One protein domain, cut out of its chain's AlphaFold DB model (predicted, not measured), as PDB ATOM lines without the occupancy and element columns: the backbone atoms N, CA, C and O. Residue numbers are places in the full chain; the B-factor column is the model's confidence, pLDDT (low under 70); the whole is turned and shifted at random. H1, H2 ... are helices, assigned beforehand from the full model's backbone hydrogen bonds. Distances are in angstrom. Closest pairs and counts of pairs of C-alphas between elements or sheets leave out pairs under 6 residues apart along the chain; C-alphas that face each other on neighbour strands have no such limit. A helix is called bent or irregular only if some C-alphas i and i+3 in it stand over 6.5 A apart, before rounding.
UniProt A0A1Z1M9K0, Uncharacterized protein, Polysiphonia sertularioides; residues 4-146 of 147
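AT A GLANCE: This is residues 4 to 146 of the 147 residues of an uncharacterized protein of Polysiphonia sertularioides (UniProt A0A1Z1M9K0). One long helix, H1, runs through the middle of a block of helices, with H2 and H3 folded back and forth beside it as nearly parallel rods. H6 crosses H1 away from H2, while H5 and H7 pack on different stretches of H1 at steep angles and the short H4 packs on H6. The printed part has 143 residues with seven named helices, H1 to H7 in order along the chain, and no named strand; the class is all helix. The helix packing is mostly crossed, with 2 of 10 touching pairs at a shallow tilt. The whole is compact, with a radius of gyration of the C-alphas of 14.8 A and spans of 44 by 37 by 27 A.

HOW THE PARTS SIT: H1, residues 4 to 24, is the hub, touching five other helices. H2, residues 27 to 42, forms a helical hairpin with it at a shallow tilt of 6 degrees, closest at the C-alphas of Glu 18 and Ile 30, 6.4 A apart. H3, residues 47 to 67, forms a second helical hairpin with H2 at 3 degrees, closest at the C-alphas of Leu 36 and Tyr 57, 7.1 A apart; H1 and H3 are near each other. H5, residues 81 to 101, touches residues 12 to 20 of H1 at a steep tilt of 51 degrees, closest at the C-alphas of Ala 19 and Phe 91, 5.4 A apart. H6, residues 113 to 131, touches H1 at 72 degrees, only just about perpendicular, closest at the C-alphas of Leu 13 and Thr 125, 5.9 A apart. H7, residues 135 to 146, touches H1 at a steep tilt of 49 degrees, closest at the C-alphas of Leu 6 and Leu 145, 5.8 A apart. H4, residues 70 to 78, touches H6, closest at the C-alphas of Thr 71 and Ser 130, 4.5 A apart, and touches H5 only at the corner. H2 and H5 are apart. Each O i to N i+4 pair is within hydrogen-bond range in H3, H4, H6 and H7; the counts are 16 of 17 in H1, 11 of 12 in H2 and 15 of 17 in H5.

IN THESE COORDINATES: H1 begins at C-alpha 4, (17.844, 7.962, 21.258), and is 30.2 A long. H3 and H5 are each 30.7 A long, H6 27.8 A and H2 23.3 A; H4 is 12.4 A. H5 is irregular: C-alphas 97 and 100 are 7.4 A apart. H7, 16.3 A long, ends at C-alpha 146, (10.104, 1.388, 16.277).

THE WHOLE: The two C-alphas farthest apart, those of Ser 46 and Lys 82, are 44.4 A apart. The printed part has no cut. The link from H5 to H6, 11 residues, is long; the other five links are tight. The mean pLDDT of the printed part is 81.7; it is under 70 at residues 43 to 45, residue 47 and residues 98 to 116.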
ATOM      1  N   GLU A   4      18.454   6.994  20.339       79.06
ATOM      2  CA  GLU A   4      17.844   7.962  21.258       79.06
ATOM      3  C   GLU A   4      16.319   7.834  21.332       79.06
ATOM      4  O   GLU A   4      15.786   7.690  22.424       79.06
ATOM      5  N   ILE A   5      15.634   7.778  20.182       81.31
ATOM      6  CA  ILE A   5      14.167   7.651  20.118       81.31
ATOM      7  C   ILE A   5      13.713   6.332  20.753       81.31
ATOM      8  O   ILE A   5      12.780   6.311  21.550       81.31
ATOM      9  N   LEU A   6      14.405   5.227  20.455       83.44
ATOM     10  CA  LEU A   6      14.109   3.934  21.076       83.44
ATOM     11  C   LEU A   6      14.229   4.004  22.602       83.44
ATOM     12  O   LEU A   6      13.346   3.537  23.316       83.44
ATOM     13  N   LEU A   7      15.339   4.563  23.093       83.12
ATOM     14  CA  LEU A   7      15.607   4.658  24.524       83.12
ATOM     15  C   LEU A   7      14.585   5.553  25.225       83.12
ATOM     16  O   LEU A   7      14.086   5.168  26.276       83.12
ATOM     17  N   GLU A   8      14.207   6.676  24.614       85.00
ATOM     18  CA  GLU A   8      13.138   7.544  25.113       85.00
ATOM     19  C   GLU A   8      11.816   6.779  25.260       85.00
ATOM     20  O   GLU A   8      11.145   6.861  26.287       85.00
ATOM     21  N   ARG A   9      11.439   5.972  24.268       87.88
ATOM     22  CA  ARG A   9      10.182   5.214  24.313       87.88
ATOM     23  C   ARG A   9      10.215   4.063  25.318       87.88
ATOM     24  O   ARG A   9       9.224   3.825  26.009       87.88
ATOM     25  N   ILE A  10      11.359   3.397  25.453       89.50
ATOM     26  CA  ILE A  10      11.620   2.412  26.515       89.50
ATOM     27  C   ILE A  10      11.493   3.058  27.897       89.50
ATOM     28  O   ILE A  10      10.918   2.472  28.817       89.50
ATOM     29  N   ASP A  11      11.994   4.280  28.043       87.50
ATOM     30  CA  ASP A  11      11.899   5.035  29.282       87.50
ATOM     31  C   ASP A  11      10.457   5.421  29.610       87.50
ATOM     32  O   ASP A  11      10.013   5.210  30.738       87.50
ATOM     33  N   LEU A  12       9.693   5.913  28.631       91.31
ATOM     34  CA  LEU A  12       8.270   6.224  28.804       91.31
ATOM     35  C   LEU A  12       7.463   4.984  29.210       91.31
ATOM     36  O   LEU A  12       6.636   5.052  30.123       91.31
ATOM     37  N   LEU A  13       7.732   3.832  28.587       93.06
ATOM     38  CA  LEU A  13       7.103   2.565  28.958       93.06
ATOM     39  C   LEU A  13       7.468   2.154  30.390       93.06
ATOM     40  O   LEU A  13       6.588   1.784  31.168       93.06
ATOM     41  N   LYS A  14       8.748   2.263  30.765       91.62
ATOM     42  CA  LYS A  14       9.210   1.990  32.131       91.62
ATOM     43  C   LYS A  14       8.527   2.900  33.147       91.62
ATOM     44  O   LYS A  14       8.100   2.409  34.186       91.62
ATOM     45  N   ILE A  15       8.408   4.196  32.867       91.56
ATOM     46  CA  ILE A  15       7.736   5.153  33.758       91.56
ATOM     47  C   ILE A  15       6.269   4.756  33.951       91.56
ATOM     48  O   ILE A  15       5.769   4.770  35.076       91.56
ATOM     49  N   SER A  16       5.596   4.344  32.873       93.94
ATOM     50  CA  SER A  16       4.221   3.839  32.923       93.94
ATOM     51  C   SER A  16       4.095   2.600  33.809       93.94
ATOM     52  O   SER A  16       3.235   2.543  34.688       93.94
ATOM     53  N   LEU A  17       5.008   1.642  33.648       93.00
ATOM     54  CA  LEU A  17       5.065   0.440  34.472       93.00
ATOM     55  C   LEU A  17       5.366   0.761  35.939       93.00
ATOM     56  O   LEU A  17       4.675   0.262  36.821       93.00
ATOM     57  N   GLU A  18       6.328   1.638  36.217       91.12
ATOM     58  CA  GLU A  18       6.662   2.080  37.572       91.12
ATOM     59  C   GLU A  18       5.454   2.754  38.251       91.12
ATOM     60  O   GLU A  18       5.140   2.448  39.403       91.12
ATOM     61  N   ALA A  19       4.711   3.596  37.522       91.12
ATOM     62  CA  ALA A  19       3.491   4.228  38.023       91.12
ATOM     63  C   ALA A  19       2.416   3.198  38.419       91.12
ATOM     64  O   ALA A  19       1.706   3.396  39.411       91.12
ATOM     65  N   ILE A  20       2.312   2.086  37.682       92.44
ATOM     66  CA  ILE A  20       1.397   0.985  38.002       92.44
ATOM     67  C   ILE A  20       1.933   0.150  39.176       92.44
ATOM     68  O   ILE A  20       1.192  -0.115  40.124       92.44
ATOM     69  N   PHE A  21       3.211  -0.227  39.166       87.25
ATOM     70  CA  PHE A  21       3.813  -1.094  40.182       87.25
ATOM     71  C   PHE A  21       3.866  -0.463  41.571       87.25
ATOM     72  O   PHE A  21       3.638  -1.157  42.563       87.25
ATOM     73  N   ILE A  22       4.078   0.855  41.665       81.25
ATOM     74  CA  ILE A  22       4.011   1.580  42.943       81.25
ATOM     75  C   ILE A  22       2.630   1.413  43.598       81.25
ATOM     76  O   ILE A  22       2.549   1.283  44.817       81.25
ATOM     77  N   ASN A  23       1.546   1.364  42.812       71.94
ATOM     78  CA  ASN A  23       0.201   1.118  43.349       71.94
ATOM     79  C   ASN A  23       0.017  -0.312  43.870       71.94
ATOM     80  O   ASN A  23      -0.795  -0.523  44.763       71.94
ATOM     81  N   GLN A  24       0.764  -1.267  43.318       75.19
ATOM     82  CA  GLN A  24       0.641  -2.696  43.613       75.19
ATOM     83  C   GLN A  24       1.688  -3.206  44.616       75.19
ATOM     84  O   GLN A  24       1.704  -4.389  44.931       75.19
ATOM     85  N   LYS A  25       2.566  -2.331  45.134       76.44
ATOM     86  CA  LYS A  25       3.693  -2.686  46.024       76.44
ATOM     87  C   LYS A  25       4.686  -3.697  45.410       76.44
ATOM     88  O   LYS A  25       5.439  -4.340  46.137       76.44
ATOM     89  N   LEU A  26       4.758  -3.770  44.082       77.81
ATOM     90  CA  LEU A  26       5.615  -4.690  43.320       77.81
ATOM     91  C   LEU A  26       7.017  -4.093  43.090       77.81
ATOM     92  O   LEU A  26       7.390  -3.714  41.982       77.81
ATOM     93  N   LYS A  27       7.792  -3.927  44.169       72.12
ATOM     94  CA  LYS A  27       9.113  -3.269  44.105       72.12
ATOM     95  C   LYS A  27      10.183  -4.102  43.386       72.12
ATOM     96  O   LYS A  27      11.060  -3.518  42.754       72.12
ATOM     97  N   ASN A  28      10.111  -5.431  43.463       75.88
ATOM     98  CA  ASN A  28      11.131  -6.320  42.895       75.88
ATOM     99  C   ASN A  28      11.090  -6.335  41.357       75.88
ATOM    100  O   ASN A  28      12.137  -6.287  40.719       75.88
ATOM    101  N   ASP A  29       9.902  -6.285  40.752       79.44
ATOM    102  CA  ASP A  29       9.747  -6.262  39.292       79.44
ATOM    103  C   ASP A  29      10.306  -4.981  38.653       79.44
ATOM    104  O   ASP A  29      10.836  -5.004  37.540       79.44
ATOM    105  N   ILE A  30      10.268  -3.860  39.385       77.56
ATOM    106  CA  ILE A  30      10.882  -2.595  38.954       77.56
ATOM    107  C   ILE A  30      12.404  -2.756  38.812       77.56
ATOM    108  O   ILE A  30      12.996  -2.200  37.885       77.56
ATOM    109  N   ILE A  31      13.051  -3.531  39.691       78.69
ATOM    110  CA  ILE A  31      14.497  -3.795  39.623       78.69
ATOM    111  C   ILE A  31      14.825  -4.589  38.354       78.69
ATOM    112  O   ILE A  31      15.740  -4.214  37.619       78.69
ATOM    113  N   THR A  32      14.037  -5.619  38.043       82.06
ATOM    114  CA  THR A  32      14.192  -6.414  36.816       82.06
ATOM    115  C   THR A  32      14.059  -5.546  35.564       82.06
ATOM    116  O   THR A  32      14.879  -5.632  34.650       82.06
ATOM    117  N   ILE A  33      13.083  -4.636  35.533       82.25
ATOM    118  CA  ILE A  33      12.901  -3.696  34.415       82.25
ATOM    119  C   ILE A  33      14.073  -2.717  34.305       82.25
ATOM    120  O   ILE A  33      14.528  -2.417  33.202       82.25
ATOM    121  N   ASN A  34      14.604  -2.240  35.433       81.75
ATOM    122  CA  ASN A  34      15.791  -1.386  35.437       81.75
ATOM    123  C   ASN A  34      17.002  -2.094  34.828       81.75
ATOM    124  O   ASN A  34      17.730  -1.484  34.046       81.75
ATOM    125  N   TYR A  35      17.193  -3.374  35.148       82.81
ATOM    126  CA  TYR A  35      18.271  -4.177  34.580       82.81
ATOM    127  C   TYR A  35      18.126  -4.324  33.059       82.81
ATOM    128  O   TYR A  35      19.068  -4.034  32.321       82.81
ATOM    129  N   LEU A  36      16.923  -4.668  32.582       81.62
ATOM    130  CA  LEU A  36      16.622  -4.768  31.147       81.62
ATOM    131  C   LEU A  36      16.909  -3.454  30.403       81.62
ATOM    132  O   LEU A  36      17.548  -3.459  29.350       81.62
ATOM    133  N   ASN A  37      16.485  -2.318  30.964       80.38
ATOM    134  CA  ASN A  37      16.703  -1.003  30.359       80.38
ATOM    135  C   ASN A  37      18.185  -0.586  30.352       80.38
ATOM    136  O   ASN A  37      18.628   0.089  29.423       80.38
ATOM    137  N   ASN A  38      18.960  -0.969  31.369       79.81
ATOM    138  CA  ASN A  38      20.392  -0.670  31.421       79.81
ATOM    139  C   ASN A  38      21.181  -1.483  30.387       79.81
ATOM    140  O   ASN A  38      22.069  -0.926  29.738       79.81
ATOM    141  N   ASP A  39      20.828  -2.756  30.174       77.81
ATOM    142  CA  ASP A  39      21.481  -3.594  29.157       77.81
ATOM    143  C   ASP A  39      21.321  -2.994  27.747       77.81
ATOM    144  O   ASP A  39      22.287  -2.867  26.996       77.81
ATOM    145  N   LEU A  40      20.117  -2.495  27.448       77.00
ATOM    146  CA  LEU A  40      19.777  -1.761  26.224       77.00
ATOM    147  C   LEU A  40      20.623  -0.495  25.997       77.00
ATOM    148  O   LEU A  40      20.959  -0.153  24.857       77.00
ATOM    149  N   ARG A  41      20.946   0.234  27.070       74.88
ATOM    150  CA  ARG A  41      21.665   1.516  27.007       74.88
ATOM    151  C   ARG A  41      23.161   1.328  26.779       74.88
ATOM    152  O   ARG A  41      23.733   2.014  25.925       74.88
ATOM    153  N   ASN A  42      23.766   0.387  27.498       72.12
ATOM    154  CA  ASN A  42      25.217   0.310  27.681       72.12
ATOM    155  C   ASN A  42      25.985  -0.355  26.532       72.12
ATOM    156  O   ASN A  42      27.211  -0.378  26.555       72.12
ATOM    157  N   LYS A  43      25.301  -0.866  25.505       69.00
ATOM    158  CA  LYS A  43      25.954  -1.562  24.390       69.00
ATOM    159  C   LYS A  43      25.786  -0.826  23.054       69.00
ATOM    160  O   LYS A  43      24.776  -0.164  22.767       69.00
ATOM    161  N   SER A  44      26.824  -0.912  22.225       66.94
ATOM    162  CA  SER A  44      26.854  -0.437  20.841       66.94
ATOM    163  C   SER A  44      26.462  -1.582  19.909       66.94
ATOM    164  O   SER A  44      27.249  -2.489  19.662       66.94
ATOM    165  N   TYR A  45      25.233  -1.550  19.399       67.88
ATOM    166  CA  TYR A  45      24.692  -2.624  18.564       67.88
ATOM    167  C   TYR A  45      24.623  -2.236  17.088       67.88
ATOM    168  O   TYR A  45      24.173  -1.127  16.753       67.88
ATOM    169  N   SER A  46      24.952  -3.195  16.218       72.69
ATOM    170  CA  SER A  46      24.589  -3.173  14.796       72.69
ATOM    171  C   SER A  46      23.063  -3.191  14.608       72.69
ATOM    172  O   SER A  46      22.305  -3.504  15.529       72.69
ATOM    173  N   LYS A  47      22.574  -2.862  13.406       68.94
ATOM    174  CA  LYS A  47      21.127  -2.794  13.115       68.94
ATOM    175  C   LYS A  47      20.398  -4.121  13.384       68.94
ATOM    176  O   LYS A  47      19.311  -4.095  13.952       68.94
ATOM    177  N   ILE A  48      21.007  -5.255  13.026       73.88
ATOM    178  CA  ILE A  48      20.441  -6.600  13.241       73.88
ATOM    179  C   ILE A  48      20.368  -6.914  14.738       73.88
ATOM    180  O   ILE A  48      19.315  -7.296  15.242       73.88
ATOM    181  N   GLN A  49      21.453  -6.654  15.472       76.56
ATOM    182  CA  GLN A  49      21.493  -6.864  16.922       76.56
ATOM    183  C   GLN A  49      20.443  -6.017  17.656       76.56
ATOM    184  O   GLN A  49      19.838  -6.499  18.609       76.56
ATOM    185  N   ARG A  50      20.156  -4.790  17.190       72.44
ATOM    186  CA  ARG A  50      19.081  -3.952  17.758       72.44
ATOM    187  C   ARG A  50      17.704  -4.592  17.606       72.44
ATOM    188  O   ARG A  50      16.915  -4.527  18.540       72.44
ATOM    189  N   PHE A  51      17.413  -5.196  16.456       78.38
ATOM    190  CA  PHE A  51      16.118  -5.830  16.214       78.38
ATOM    191  C   PHE A  51      15.892  -7.032  17.138       78.38
ATOM    192  O   PHE A  51      14.888  -7.072  17.848       78.38
ATOM    193  N   SER A  52      16.859  -7.954  17.208       81.94
ATOM    194  CA  SER A  52      16.783  -9.115  18.106       81.94
ATOM    195  C   SER A  52      16.610  -8.700  19.565       81.94
ATOM    196  O   SER A  52      15.882  -9.336  20.325       81.94
ATOM    197  N   LEU A  53      17.240  -7.594  19.956       79.56
ATOM    198  CA  LEU A  53      17.181  -7.112  21.324       79.56
ATOM    199  C   LEU A  53      15.856  -6.424  21.663       79.56
ATOM    200  O   LEU A  53      15.354  -6.599  22.769       79.56
ATOM    201  N   ILE A  54      15.241  -5.718  20.710       82.81
ATOM    202  CA  ILE A  54      13.870  -5.209  20.861       82.81
ATOM    203  C   ILE A  54      12.893  -6.373  21.039       82.81
ATOM    204  O   ILE A  54      12.036  -6.310  21.915       82.81
ATOM    205  N   ILE A  55      13.042  -7.455  20.267       87.69
ATOM    206  CA  ILE A  55      12.212  -8.658  20.431       87.69
ATOM    207  C   ILE A  55      12.398  -9.256  21.829       87.69
ATOM    208  O   ILE A  55      11.410  -9.512  22.516       87.69
ATOM    209  N   ALA A  56      13.644  -9.433  22.275       86.94
ATOM    210  CA  ALA A  56      13.938  -9.951  23.611       86.94
ATOM    211  C   ALA A  56      13.364  -9.048  24.717       86.94
ATOM    212  O   ALA A  56      12.776  -9.533  25.684       86.94
ATOM    213  N   TYR A  57      13.469  -7.729  24.552       87.44
ATOM    214  CA  TYR A  57      12.890  -6.752  25.467       87.44
ATOM    215  C   TYR A  57      11.363  -6.870  25.543       87.44
ATOM    216  O   TYR A  57      10.810  -6.996  26.636       87.44
ATOM    217  N   ILE A  58      10.683  -6.889  24.391       91.19
ATOM    218  CA  ILE A  58       9.227  -7.056  24.303       91.19
ATOM    219  C   ILE A  58       8.801  -8.363  24.970       91.19
ATOM    220  O   ILE A  58       7.838  -8.367  25.738       91.19
ATOM    221  N   HIS A  59       9.523  -9.456  24.714       91.69
ATOM    222  CA  HIS A  59       9.251 -10.751  25.327       91.69
ATOM    223  C   HIS A  59       9.322 -10.676  26.857       91.69
ATOM    224  O   HIS A  59       8.357 -11.037  27.535       91.69
ATOM    225  N   ASN A  60      10.417 -10.139  27.402       90.69
ATOM    226  CA  ASN A  60      10.621 -10.037  28.846       90.69
ATOM    227  C   ASN A  60       9.589  -9.121  29.518       90.69
ATOM    228  O   ASN A  60       9.010  -9.491  30.537       90.69
ATOM    229  N   ILE A  61       9.297  -7.959  28.928       90.75
ATOM    230  CA  ILE A  61       8.271  -7.045  29.450       90.75
ATOM    231  C   ILE A  61       6.887  -7.696  29.423       90.75
ATOM    232  O   ILE A  61       6.150  -7.615  30.404       90.75
ATOM    233  N   THR A  62       6.539  -8.384  28.335       91.56
ATOM    234  CA  THR A  62       5.246  -9.076  28.222       91.56
ATOM    235  C   THR A  62       5.119 -10.186  29.263       91.56
ATOM    236  O   THR A  62       4.050 -10.351  29.850       91.56
ATOM    237  N   LYS A  63       6.209 -10.918  29.533       91.25
ATOM    238  CA  LYS A  63       6.263 -11.942  30.582       91.25
ATOM    239  C   LYS A  63       6.000 -11.340  31.966       91.25
ATOM    240  O   LYS A  63       5.046 -11.757  32.616       91.25
ATOM    241  N   ILE A  64       6.741 -10.296  32.351       90.19
ATOM    242  CA  ILE A  64       6.576  -9.602  33.644       90.19
ATOM    243  C   ILE A  64       5.145  -9.066  33.809       90.19
ATOM    244  O   ILE A  64       4.531  -9.206  34.866       90.19
ATOM    245  N   ILE A  65       4.591  -8.456  32.756       90.81
ATOM    246  CA  ILE A  65       3.233  -7.893  32.760       90.81
ATOM    247  C   ILE A  65       2.174  -8.981  32.937       90.81
ATOM    248  O   ILE A  65       1.179  -8.755  33.630       90.81
ATOM    249  N   ARG A  66       2.378 -10.151  32.324       89.75
ATOM    250  CA  ARG A  66       1.472 -11.294  32.441       89.75
ATOM    251  C   ARG A  66       1.513 -11.900  33.840       89.75
ATOM    252  O   ARG A  66       0.452 -12.074  34.428       89.75
ATOM    253  N   GLU A  67       2.707 -12.176  34.360       89.62
ATOM    254  CA  GLU A  67       2.918 -12.776  35.688       89.62
ATOM    255  C   GLU A  67       2.321 -11.915  36.807       89.62
ATOM    256  O   GLU A  67       1.723 -12.433  37.742       89.62
ATOM    257  N   ASN A  68       2.392 -10.590  36.661       87.38
ATOM    258  CA  ASN A  68       1.877  -9.640  37.646       87.38
ATOM    259  C   ASN A  68       0.447  -9.138  37.352       87.38
ATOM    260  O   ASN A  68      -0.009  -8.169  37.962       87.38
ATOM    261  N   HIS A  69      -0.266  -9.738  36.389       90.88
ATOM    262  CA  HIS A  69      -1.621  -9.337  35.974       90.88
ATOM    263  C   HIS A  69      -1.777  -7.836  35.640       90.88
ATOM    264  O   HIS A  69      -2.860  -7.252  35.759       90.88
ATOM    265  N   ILE A  70      -0.706  -7.193  35.173       93.75
ATOM    266  CA  ILE A  70      -0.631  -5.737  34.986       93.75
ATOM    267  C   ILE A  70      -1.581  -5.253  33.893       93.75
ATOM    268  O   ILE A  70      -2.146  -4.167  34.010       93.75
ATOM    269  N   THR A  71      -1.859  -6.079  32.885       94.62
ATOM    270  CA  THR A  71      -2.878  -5.788  31.868       94.62
ATOM    271  C   THR A  71      -4.262  -5.550  32.488       94.62
ATOM    272  O   THR A  71      -4.959  -4.621  32.084       94.62
ATOM    273  N   ILE A  72      -4.660  -6.338  33.496       94.06
ATOM    274  CA  ILE A  72      -5.957  -6.177  34.182       94.06
ATOM    275  C   ILE A  72      -5.968  -4.874  34.981       94.06
ATOM    276  O   ILE A  72      -6.952  -4.134  34.972       94.06
ATOM    277  N   VAL A  73      -4.858  -4.569  35.655       94.44
ATOM    278  CA  VAL A  73      -4.702  -3.326  36.416       94.44
ATOM    279  C   VAL A  73      -4.791  -2.111  35.492       94.44
ATOM    280  O   VAL A  73      -5.518  -1.173  35.806       94.44
ATOM    281  N   ALA A  74      -4.114  -2.143  34.344       95.62
ATOM    282  CA  ALA A  74      -4.141  -1.071  33.354       95.62
ATOM    283  C   ALA A  74      -5.556  -0.825  32.812       95.62
ATOM    284  O   ALA A  74      -5.997   0.322  32.791       95.62
ATOM    285  N   LYS A  75      -6.310  -1.883  32.476       95.75
ATOM    286  CA  LYS A  75      -7.723  -1.759  32.067       95.75
ATOM    287  C   LYS A  75      -8.572  -1.072  33.136       95.75
ATOM    288  O   LYS A  75      -9.223  -0.075  32.854       95.75
ATOM    289  N   ARG A  76      -8.456  -1.515  34.394       95.19
ATOM    290  CA  ARG A  76      -9.175  -0.908  35.530       95.19
ATOM    291  C   ARG A  76      -8.807   0.554  35.784       95.19
ATOM    292  O   ARG A  76      -9.584   1.251  36.431       95.19
ATOM    293  N   ILE A  77      -7.602   0.985  35.404       95.12
ATOM    294  CA  ILE A  77      -7.193   2.392  35.490       95.12
ATOM    295  C   ILE A  77      -7.872   3.196  34.380       95.12
ATOM    296  O   ILE A  77      -8.410   4.256  34.672       95.12
ATOM    297  N   ILE A  78      -7.876   2.682  33.146       95.56
ATOM    298  CA  ILE A  78      -8.486   3.340  31.978       95.56
ATOM    299  C   ILE A  78     -10.007   3.480  32.138       95.56
ATOM    300  O   ILE A  78     -10.565   4.507  31.781       95.56
ATOM    301  N   GLU A  79     -10.675   2.476  32.706       95.12
ATOM    302  CA  GLU A  79     -12.137   2.453  32.894       95.12
ATOM    303  C   GLU A  79     -12.640   3.370  34.026       95.12
ATOM    304  O   GLU A  79     -13.840   3.423  34.288       95.12
ATOM    305  N   ASN A  80     -11.753   4.049  34.763       94.56
ATOM    306  CA  ASN A  80     -12.136   4.833  35.934       94.56
ATOM    307  C   ASN A  80     -11.413   6.182  35.981       94.56
ATOM    308  O   ASN A  80     -10.224   6.239  36.303       94.56
ATOM    309  N   ASP A  81     -12.170   7.262  35.791       89.75
ATOM    310  CA  ASP A  81     -11.673   8.646  35.737       89.75
ATOM    311  C   ASP A  81     -10.784   9.021  36.939       89.75
ATOM    312  O   ASP A  81      -9.678   9.545  36.807       89.75
ATOM    313  N   LYS A  82     -11.185   8.630  38.153       90.69
ATOM    314  CA  LYS A  82     -10.386   8.913  39.357       90.69
ATOM    315  C   LYS A  82      -9.071   8.132  39.389       90.69
ATOM    316  O   LYS A  82      -8.096   8.581  39.998       90.69
ATOM    317  N   LYS A  83      -9.026   6.929  38.810       91.88
ATOM    318  CA  LYS A  83      -7.798   6.122  38.744       91.88
ATOM    319  C   LYS A  83      -6.874   6.611  37.639       91.88
ATOM    320  O   LYS A  83      -5.667   6.625  37.887       91.88
ATOM    321  N   ILE A  84      -7.403   7.018  36.484       92.19
ATOM    322  CA  ILE A  84      -6.580   7.589  35.415       92.19
ATOM    323  C   ILE A  84      -5.927   8.892  35.885       92.19
ATOM    324  O   ILE A  84      -4.715   9.013  35.747       92.19
ATOM    325  N   ASP A  85      -6.637   9.772  36.596       88.12
ATOM    326  CA  ASP A  85      -6.048  11.000  37.155       88.12
ATOM    327  C   ASP A  85      -4.892  10.704  38.119       88.12
ATOM    328  O   ASP A  85      -3.795  11.260  38.010       88.12
ATOM    329  N   ARG A  86      -5.092   9.757  39.045       88.38
ATOM    330  CA  ARG A  86      -4.036   9.318  39.977       88.38
ATOM    331  C   ARG A  86      -2.840   8.721  39.247       88.38
ATOM    332  O   ARG A  86      -1.702   8.916  39.676       88.38
ATOM    333  N   TYR A  87      -3.088   7.972  38.179       93.25
ATOM    334  CA  TYR A  87      -2.041   7.427  37.330       93.25
ATOM    335  C   TYR A  87      -1.269   8.543  36.612       93.25
ATOM    336  O   TYR A  87      -0.043   8.543  36.681       93.25
ATOM    337  N   LEU A  88      -1.951   9.523  36.011       90.69
ATOM    338  CA  LEU A  88      -1.329  10.653  35.311       90.69
ATOM    339  C   LEU A  88      -0.450  11.494  36.242       90.69
ATOM    340  O   LEU A  88       0.676  11.843  35.879       90.69
ATOM    341  N   ILE A  89      -0.919  11.756  37.467       87.06
ATOM    342  CA  ILE A  89      -0.138  12.452  38.499       87.06
ATOM    343  C   ILE A  89       1.143  11.669  38.818       87.06
ATOM    344  O   ILE A  89       2.228  12.247  38.866       87.06
ATOM    345  N   LYS A  90       1.047  10.344  38.997       87.06
ATOM    346  CA  LYS A  90       2.207   9.493  39.310       87.06
ATOM    347  C   LYS A  90       3.177   9.373  38.147       87.06
ATOM    348  O   LYS A  90       4.379   9.496  38.361       87.06
ATOM    349  N   PHE A  91       2.669   9.164  36.936       91.38
ATOM    350  CA  PHE A  91       3.471   9.140  35.720       91.38
ATOM    351  C   PHE A  91       4.272  10.436  35.597       91.38
ATOM    352  O   PHE A  91       5.495  10.400  35.475       91.38
ATOM    353  N   SER A  92       3.589  11.577  35.719       87.00
ATOM    354  CA  SER A  92       4.207  12.900  35.663       87.00
ATOM    355  C   SER A  92       5.258  13.066  36.758       87.00
ATOM    356  O   SER A  92       6.384  13.463  36.474       87.00
ATOM    357  N   TYR A  93       4.937  12.696  37.999       84.94
ATOM    358  CA  TYR A  93       5.886  12.746  39.108       84.94
ATOM    359  C   TYR A  93       7.153  11.925  38.829       84.94
ATOM    360  O   TYR A  93       8.254  12.444  38.983       84.94
ATOM    361  N   ILE A  94       7.027  10.671  38.381       85.94
ATOM    362  CA  ILE A  94       8.176   9.802  38.075       85.94
ATOM    363  C   ILE A  94       8.986  10.380  36.908       85.94
ATOM    364  O   ILE A  94      10.216  10.429  36.974       85.94
ATOM    365  N   TYR A  95       8.304  10.862  35.867       85.69
ATOM    366  CA  TYR A  95       8.923  11.521  34.720       85.69
ATOM    367  C   TYR A  95       9.769  12.727  35.154       85.69
ATOM    368  O   TYR A  95      10.956  12.807  34.831       85.69
ATOM    369  N   PHE A  96       9.199  13.631  35.957       80.31
ATOM    370  CA  PHE A  96       9.889  14.827  36.441       80.31
ATOM    371  C   PHE A  96      10.958  14.521  37.498       80.31
ATOM    372  O   PHE A  96      12.021  15.136  37.467       80.31
ATOM    373  N   ARG A  97      10.754  13.536  38.382       77.44
ATOM    374  CA  ARG A  97      11.775  13.085  39.348       77.44
ATOM    375  C   ARG A  97      13.027  12.584  38.633       77.44
ATOM    376  O   ARG A  97      14.145  12.849  39.066       77.44
ATOM    377  N   ASN A  98      12.841  11.895  37.511       68.12
ATOM    378  CA  ASN A  98      13.936  11.360  36.719       68.12
ATOM    379  C   ASN A  98      14.546  12.405  35.751       68.12
ATOM    380  O   ASN A  98      15.527  12.079  35.083       68.12
ATOM    381  N   LYS A  99      14.056  13.665  35.688       58.16
ATOM    382  CA  LYS A  99      14.564  14.713  34.761       58.16
ATOM    383  C   LYS A  99      16.054  15.029  34.889       58.16
ATOM    384  O   LYS A  99      16.628  15.458  33.891       58.16
ATOM    385  N   LYS A 100      16.714  14.752  36.024       50.66
ATOM    386  CA  LYS A 100      18.191  14.833  36.118       50.66
ATOM    387  C   LYS A 100      18.911  13.951  35.077       50.66
ATOM    388  O   LYS A 100      20.039  14.260  34.726       50.66
ATOM    389  N   PHE A 101      18.263  12.903  34.555       44.66
ATOM    390  CA  PHE A 101      18.782  12.043  33.480       44.66
ATOM    391  C   PHE A 101      18.347  12.471  32.066       44.66
ATOM    392  O   PHE A 101      18.942  12.021  31.089       44.66
ATOM    393  N   TYR A 102      17.325  13.324  31.943       46.75
ATOM    394  CA  TYR A 102      16.742  13.746  30.660       46.75
ATOM    395  C   TYR A 102      17.133  15.169  30.241       46.75
ATOM    396  O   TYR A 102      16.791  15.582  29.139       46.75
ATOM    397  N   SER A 103      17.887  15.909  31.064       43.75
ATOM    398  CA  SER A 103      18.463  17.218  30.706       43.75
ATOM    399  C   SER A 103      19.367  17.173  29.463       43.75
ATOM    400  O   SER A 103      19.570  18.201  28.825       43.75
ATOM    401  N   ASN A 104      19.858  15.987  29.084       42.72
ATOM    402  CA  ASN A 104      20.614  15.762  27.847       42.72
ATOM    403  C   ASN A 104      19.737  15.761  26.580       42.72
ATOM    404  O   ASN A 104      20.257  15.948  25.481       42.72
ATOM    405  N   TYR A 105      18.418  15.596  26.705       45.34
ATOM    406  CA  TYR A 105      17.488  15.710  25.584       45.34
ATOM    407  C   TYR A 105      16.990  17.158  25.500       45.34
ATOM    408  O   TYR A 105      15.985  17.539  26.098       45.34
ATOM    409  N   LYS A 106      17.730  17.986  24.751       41.66
ATOM    410  CA  LYS A 106      17.480  19.429  24.534       41.66
ATOM    411  C   LYS A 106      16.067  19.795  24.038       41.66
ATOM    412  O   LYS A 106      15.736  20.973  24.023       41.66
ATOM    413  N   SER A 107      15.233  18.838  23.629       46.47
ATOM    414  CA  SER A 107      13.909  19.083  23.038       46.47
ATOM    415  C   SER A 107      12.777  19.315  24.047       46.47
ATOM    416  O   SER A 107      11.654  19.597  23.637       46.47
ATOM    417  N   LEU A 108      13.029  19.215  25.354       44.59
ATOM    418  CA  LEU A 108      11.980  19.253  26.381       44.59
ATOM    419  C   LEU A 108      12.028  20.540  27.223       44.59
ATOM    420  O   LEU A 108      12.079  20.498  28.459       44.59
ATOM    421  N   THR A 109      11.981  21.699  26.559       43.91
ATOM    422  CA  THR A 109      11.869  23.032  27.180       43.91
ATOM    423  C   THR A 109      10.464  23.346  27.714       43.91
ATOM    424  O   THR A 109       9.449  22.835  27.243       43.91
ATOM    425  N   ILE A 110      10.467  24.150  28.775       46.12
ATOM    426  CA  ILE A 110       9.496  24.334  29.863       46.12
ATOM    427  C   ILE A 110       8.245  25.126  29.430       46.12
ATOM    428  O   ILE A 110       8.369  26.214  28.884       46.12
ATOM    429  N   GLY A 111       7.044  24.607  29.719       45.78
ATOM    430  CA  GLY A 111       5.760  25.302  29.526       45.78
ATOM    431  C   GLY A 111       4.542  24.391  29.746       45.78
ATOM    432  O   GLY A 111       4.673  23.169  29.707       45.78
ATOM    433  N   GLN A 112       3.349  24.973  29.943       44.78
ATOM    434  CA  GLN A 112       2.056  24.268  30.108       44.78
ATOM    435  C   GLN A 112       1.746  23.261  28.973       44.78
ATOM    436  O   GLN A 112       1.015  22.300  29.185       44.78
ATOM    437  N   PHE A 113       2.382  23.394  27.804       48.28
ATOM    438  CA  PHE A 113       2.320  22.433  26.692       48.28
ATOM    439  C   PHE A 113       3.009  21.074  26.976       48.28
ATOM    440  O   PHE A 113       2.703  20.075  26.313       48.28
ATOM    441  N   GLN A 114       3.895  20.985  27.984       57.31
ATOM    442  CA  GLN A 114       4.486  19.707  28.411       57.31
ATOM    443  C   GLN A 114       3.473  18.803  29.105       57.31
ATOM    444  O   GLN A 114       3.540  17.596  28.898       57.31
ATOM    445  N   SER A 115       2.534  19.336  29.896       62.00
ATOM    446  CA  SER A 115       1.583  18.483  30.625       62.00
ATOM    447  C   SER A 115       0.671  17.730  29.658       62.00
ATOM    448  O   SER A 115       0.496  16.526  29.804       62.00
ATOM    449  N   ALA A 116       0.187  18.398  28.605       67.94
ATOM    450  CA  ALA A 116      -0.621  17.773  27.562       67.94
ATOM    451  C   ALA A 116       0.154  16.677  26.807       67.94
ATOM    452  O   ALA A 116      -0.363  15.578  26.598       67.94
ATOM    453  N   SER A 117       1.415  16.941  26.450       76.88
ATOM    454  CA  SER A 117       2.264  15.973  25.739       76.88
ATOM    455  C   SER A 117       2.643  14.774  26.619       76.88
ATOM    456  O   SER A 117       2.568  13.629  26.176       76.88
ATOM    457  N   ILE A 118       2.985  15.013  27.888       81.50
ATOM    458  CA  ILE A 118       3.298  13.971  28.879       81.50
ATOM    459  C   ILE A 118       2.058  13.125  29.168       81.50
ATOM    460  O   ILE A 118       2.149  11.900  29.151       81.50
ATOM    461  N   ASN A 119       0.893  13.750  29.350       86.50
ATOM    462  CA  ASN A 119      -0.369  13.037  29.532       86.50
ATOM    463  C   ASN A 119      -0.696  12.184  28.307       86.50
ATOM    464  O   ASN A 119      -1.113  11.040  28.461       86.50
ATOM    465  N   ARG A 120      -0.440  12.680  27.091       90.00
ATOM    466  CA  ARG A 120      -0.611  11.887  25.870       90.00
ATOM    467  C   ARG A 120       0.279  10.642  25.871       90.00
ATOM    468  O   ARG A 120      -0.205   9.567  25.528       90.00
ATOM    469  N   PHE A 121       1.547  10.753  26.272       91.25
ATOM    470  CA  PHE A 121       2.434   9.590  26.398       91.25
ATOM    471  C   PHE A 121       2.006   8.635  27.515       91.25
ATOM    472  O   PHE A 121       2.036   7.419  27.324       91.25
ATOM    473  N   ALA A 122       1.567   9.164  28.654       93.31
ATOM    474  CA  ALA A 122       1.032   8.369  29.750       93.31
ATOM    475  C   ALA A 122      -0.190   7.558  29.283       93.31
ATOM    476  O   ALA A 122      -0.207   6.336  29.399       93.31
ATOM    477  N   ILE A 123      -1.161   8.218  28.642       95.50
ATOM    478  CA  ILE A 123      -2.357   7.586  28.070       95.50
ATOM    479  C   ILE A 123      -1.964   6.531  27.029       95.50
ATOM    480  O   ILE A 123      -2.401   5.386  27.107       95.50
ATOM    481  N   LEU A 124      -1.099   6.874  26.073       95.19
ATOM    482  CA  LEU A 124      -0.676   5.937  25.032       95.19
ATOM    483  C   LEU A 124      -0.023   4.681  25.625       95.19
ATOM    484  O   LEU A 124      -0.373   3.562  25.250       95.19
ATOM    485  N   THR A 125       0.913   4.855  26.557       95.62
ATOM    486  CA  THR A 125       1.642   3.730  27.154       95.62
ATOM    487  C   THR A 125       0.741   2.856  28.022       95.62
ATOM    488  O   THR A 125       0.846   1.632  27.929       95.62
ATOM    489  N   ILE A 126      -0.187   3.424  28.807       96.19
ATOM    490  CA  ILE A 126      -1.134   2.606  29.581       96.19
ATOM    491  C   ILE A 126      -2.111   1.845  28.677       96.19
ATOM    492  O   ILE A 126      -2.396   0.678  28.949       96.19
ATOM    493  N   TYR A 127      -2.550   2.439  27.560       96.00
ATOM    494  CA  TYR A 127      -3.360   1.734  26.563       96.00
ATOM    495  C   TYR A 127      -2.605   0.562  25.937       96.00
ATOM    496  O   TYR A 127      -3.164  -0.530  25.836       96.00
ATOM    497  N   ILE A 128      -1.332   0.747  25.573       95.50
ATOM    498  CA  ILE A 128      -0.491  -0.351  25.075       95.50
ATOM    499  C   ILE A 128      -0.438  -1.474  26.116       95.50
ATOM    500  O   ILE A 128      -0.759  -2.616  25.791       95.50
ATOM    501  N   ILE A 129      -0.126  -1.153  27.375       95.88
ATOM    502  CA  ILE A 129      -0.041  -2.134  28.470       95.88
ATOM    503  C   ILE A 129      -1.367  -2.888  28.672       95.88
ATOM    504  O   ILE A 129      -1.364  -4.104  28.894       95.88
ATOM    505  N   SER A 130      -2.500  -2.191  28.551       96.00
ATOM    506  CA  SER A 130      -3.845  -2.767  28.682       96.00
ATOM    507  C   SER A 130      -4.198  -3.785  27.587       96.00
ATOM    508  O   SER A 130      -5.126  -4.576  27.762       96.00
ATOM    509  N   GLU A 131      -3.444  -3.815  26.485       94.75
ATOM    510  CA  GLU A 131      -3.671  -4.728  25.362       94.75
ATOM    511  C   GLU A 131      -2.600  -5.819  25.214       94.75
ATOM    512  O   GLU A 131      -2.763  -6.716  24.388       94.75
ATOM    513  N   LEU A 132      -1.533  -5.819  26.023       92.81
ATOM    514  CA  LEU A 132      -0.403  -6.757  25.879       92.81
ATOM    515  C   LEU A 132      -0.737  -8.242  26.097       92.81
ATOM    516  O   LEU A 132       0.101  -9.106  25.844       92.81
ATOM    517  N   SER A 133      -1.960  -8.567  26.517       86.62
ATOM    518  CA  SER A 133      -2.438  -9.950  26.562       86.62
ATOM    519  C   SER A 133      -2.721 -10.545  25.177       86.62
ATOM    520  O   SER A 133      -2.933 -11.750  25.087       86.62
ATOM    521  N   ASN A 134      -2.764  -9.739  24.110       88.00
ATOM    522  CA  ASN A 134      -3.055 -10.200  22.753       88.00
ATOM    523  C   ASN A 134      -1.995  -9.746  21.728       88.00
ATOM    524  O   ASN A 134      -1.224  -8.811  21.954       88.00
ATOM    525  N   ASN A 135      -1.985 -10.400  20.562       89.00
ATOM    526  CA  ASN A 135      -1.019 -10.126  19.489       89.00
ATOM    527  C   ASN A 135      -1.101  -8.681  18.971       89.00
ATOM    528  O   ASN A 135      -0.088  -8.102  18.584       89.00
ATOM    529  N   LYS A 136      -2.293  -8.073  19.003       90.12
ATOM    530  CA  LYS A 136      -2.500  -6.676  18.602       90.12
ATOM    531  C   LYS A 136      -1.778  -5.713  19.548       90.12
ATOM    532  O   LYS A 136      -1.152  -4.770  19.072       90.12
ATOM    533  N   GLY A 137      -1.804  -5.966  20.854       89.31
ATOM    534  CA  GLY A 137      -1.059  -5.198  21.848       89.31
ATOM    535  C   GLY A 137       0.449  -5.346  21.685       89.31
ATOM    536  O   GLY A 137       1.164  -4.347  21.720       89.31
ATOM    537  N   ILE A 138       0.934  -6.564  21.418       91.31
ATOM    538  CA  ILE A 138       2.358  -6.813  21.122       91.31
ATOM    539  C   ILE A 138       2.789  -6.033  19.875       91.31
ATOM    540  O   ILE A 138       3.816  -5.356  19.895       91.31
ATOM    541  N   TYR A 139       1.981  -6.059  18.812       92.31
ATOM    542  CA  TYR A 139       2.233  -5.271  17.606       92.31
ATOM    543  C   TYR A 139       2.241  -3.764  17.892       92.31
ATOM    544  O   TYR A 139       3.151  -3.063  17.454       92.31
ATOM    545  N   LYS A 140       1.276  -3.255  18.672       93.19
ATOM    546  CA  LYS A 140       1.239  -1.845  19.092       93.19
ATOM    547  C   LYS A 140       2.482  -1.456  19.887       93.19
ATOM    548  O   LYS A 140       3.012  -0.374  19.657       93.19
ATOM    549  N   LEU A 141       2.968  -2.325  20.774       93.38
ATOM    550  CA  LEU A 141       4.212  -2.101  21.504       93.38
ATOM    551  C   LEU A 141       5.417  -2.091  20.561       93.38
ATOM    552  O   LEU A 141       6.228  -1.178  20.638       93.38
ATOM    553  N   ALA A 142       5.527  -3.051  19.644       91.00
ATOM    554  CA  ALA A 142       6.614  -3.089  18.668       91.00
ATOM    555  C   ALA A 142       6.625  -1.838  17.774       91.00
ATOM    556  O   ALA A 142       7.675  -1.236  17.554       91.00
ATOM    557  N   LYS A 143       5.449  -1.404  17.307       91.06
ATOM    558  CA  LYS A 143       5.263  -0.173  16.533       91.06
ATOM    559  C   LYS A 143       5.651   1.057  17.353       91.06
ATOM    560  O   LYS A 143       6.475   1.856  16.921       91.06
ATOM    561  N   PHE A 144       5.148   1.149  18.584       91.25
ATOM    562  CA  PHE A 144       5.550   2.189  19.521       91.25
ATOM    563  C   PHE A 144       7.053   2.163  19.775       91.25
ATOM    564  O   PHE A 144       7.638   3.215  19.870       91.25
ATOM    565  N   LEU A 145       7.739   1.030  19.831       88.88
ATOM    566  CA  LEU A 145       9.190   1.034  20.029       88.88
ATOM    567  C   LEU A 145       9.989   1.361  18.761       88.88
ATOM    568  O   LEU A 145      11.176   1.620  18.897       88.88
ATOM    569  N   SER A 146       9.389   1.321  17.565       82.19
ATOM    570  CA  SER A 146      10.104   1.388  16.277       82.19
ATOM    571  C   SER A 146       9.914   2.678  15.474       82.19
ATOM    572  O   SER A 146      10.804   3.021  14.683       82.19
TER     573      SER A 146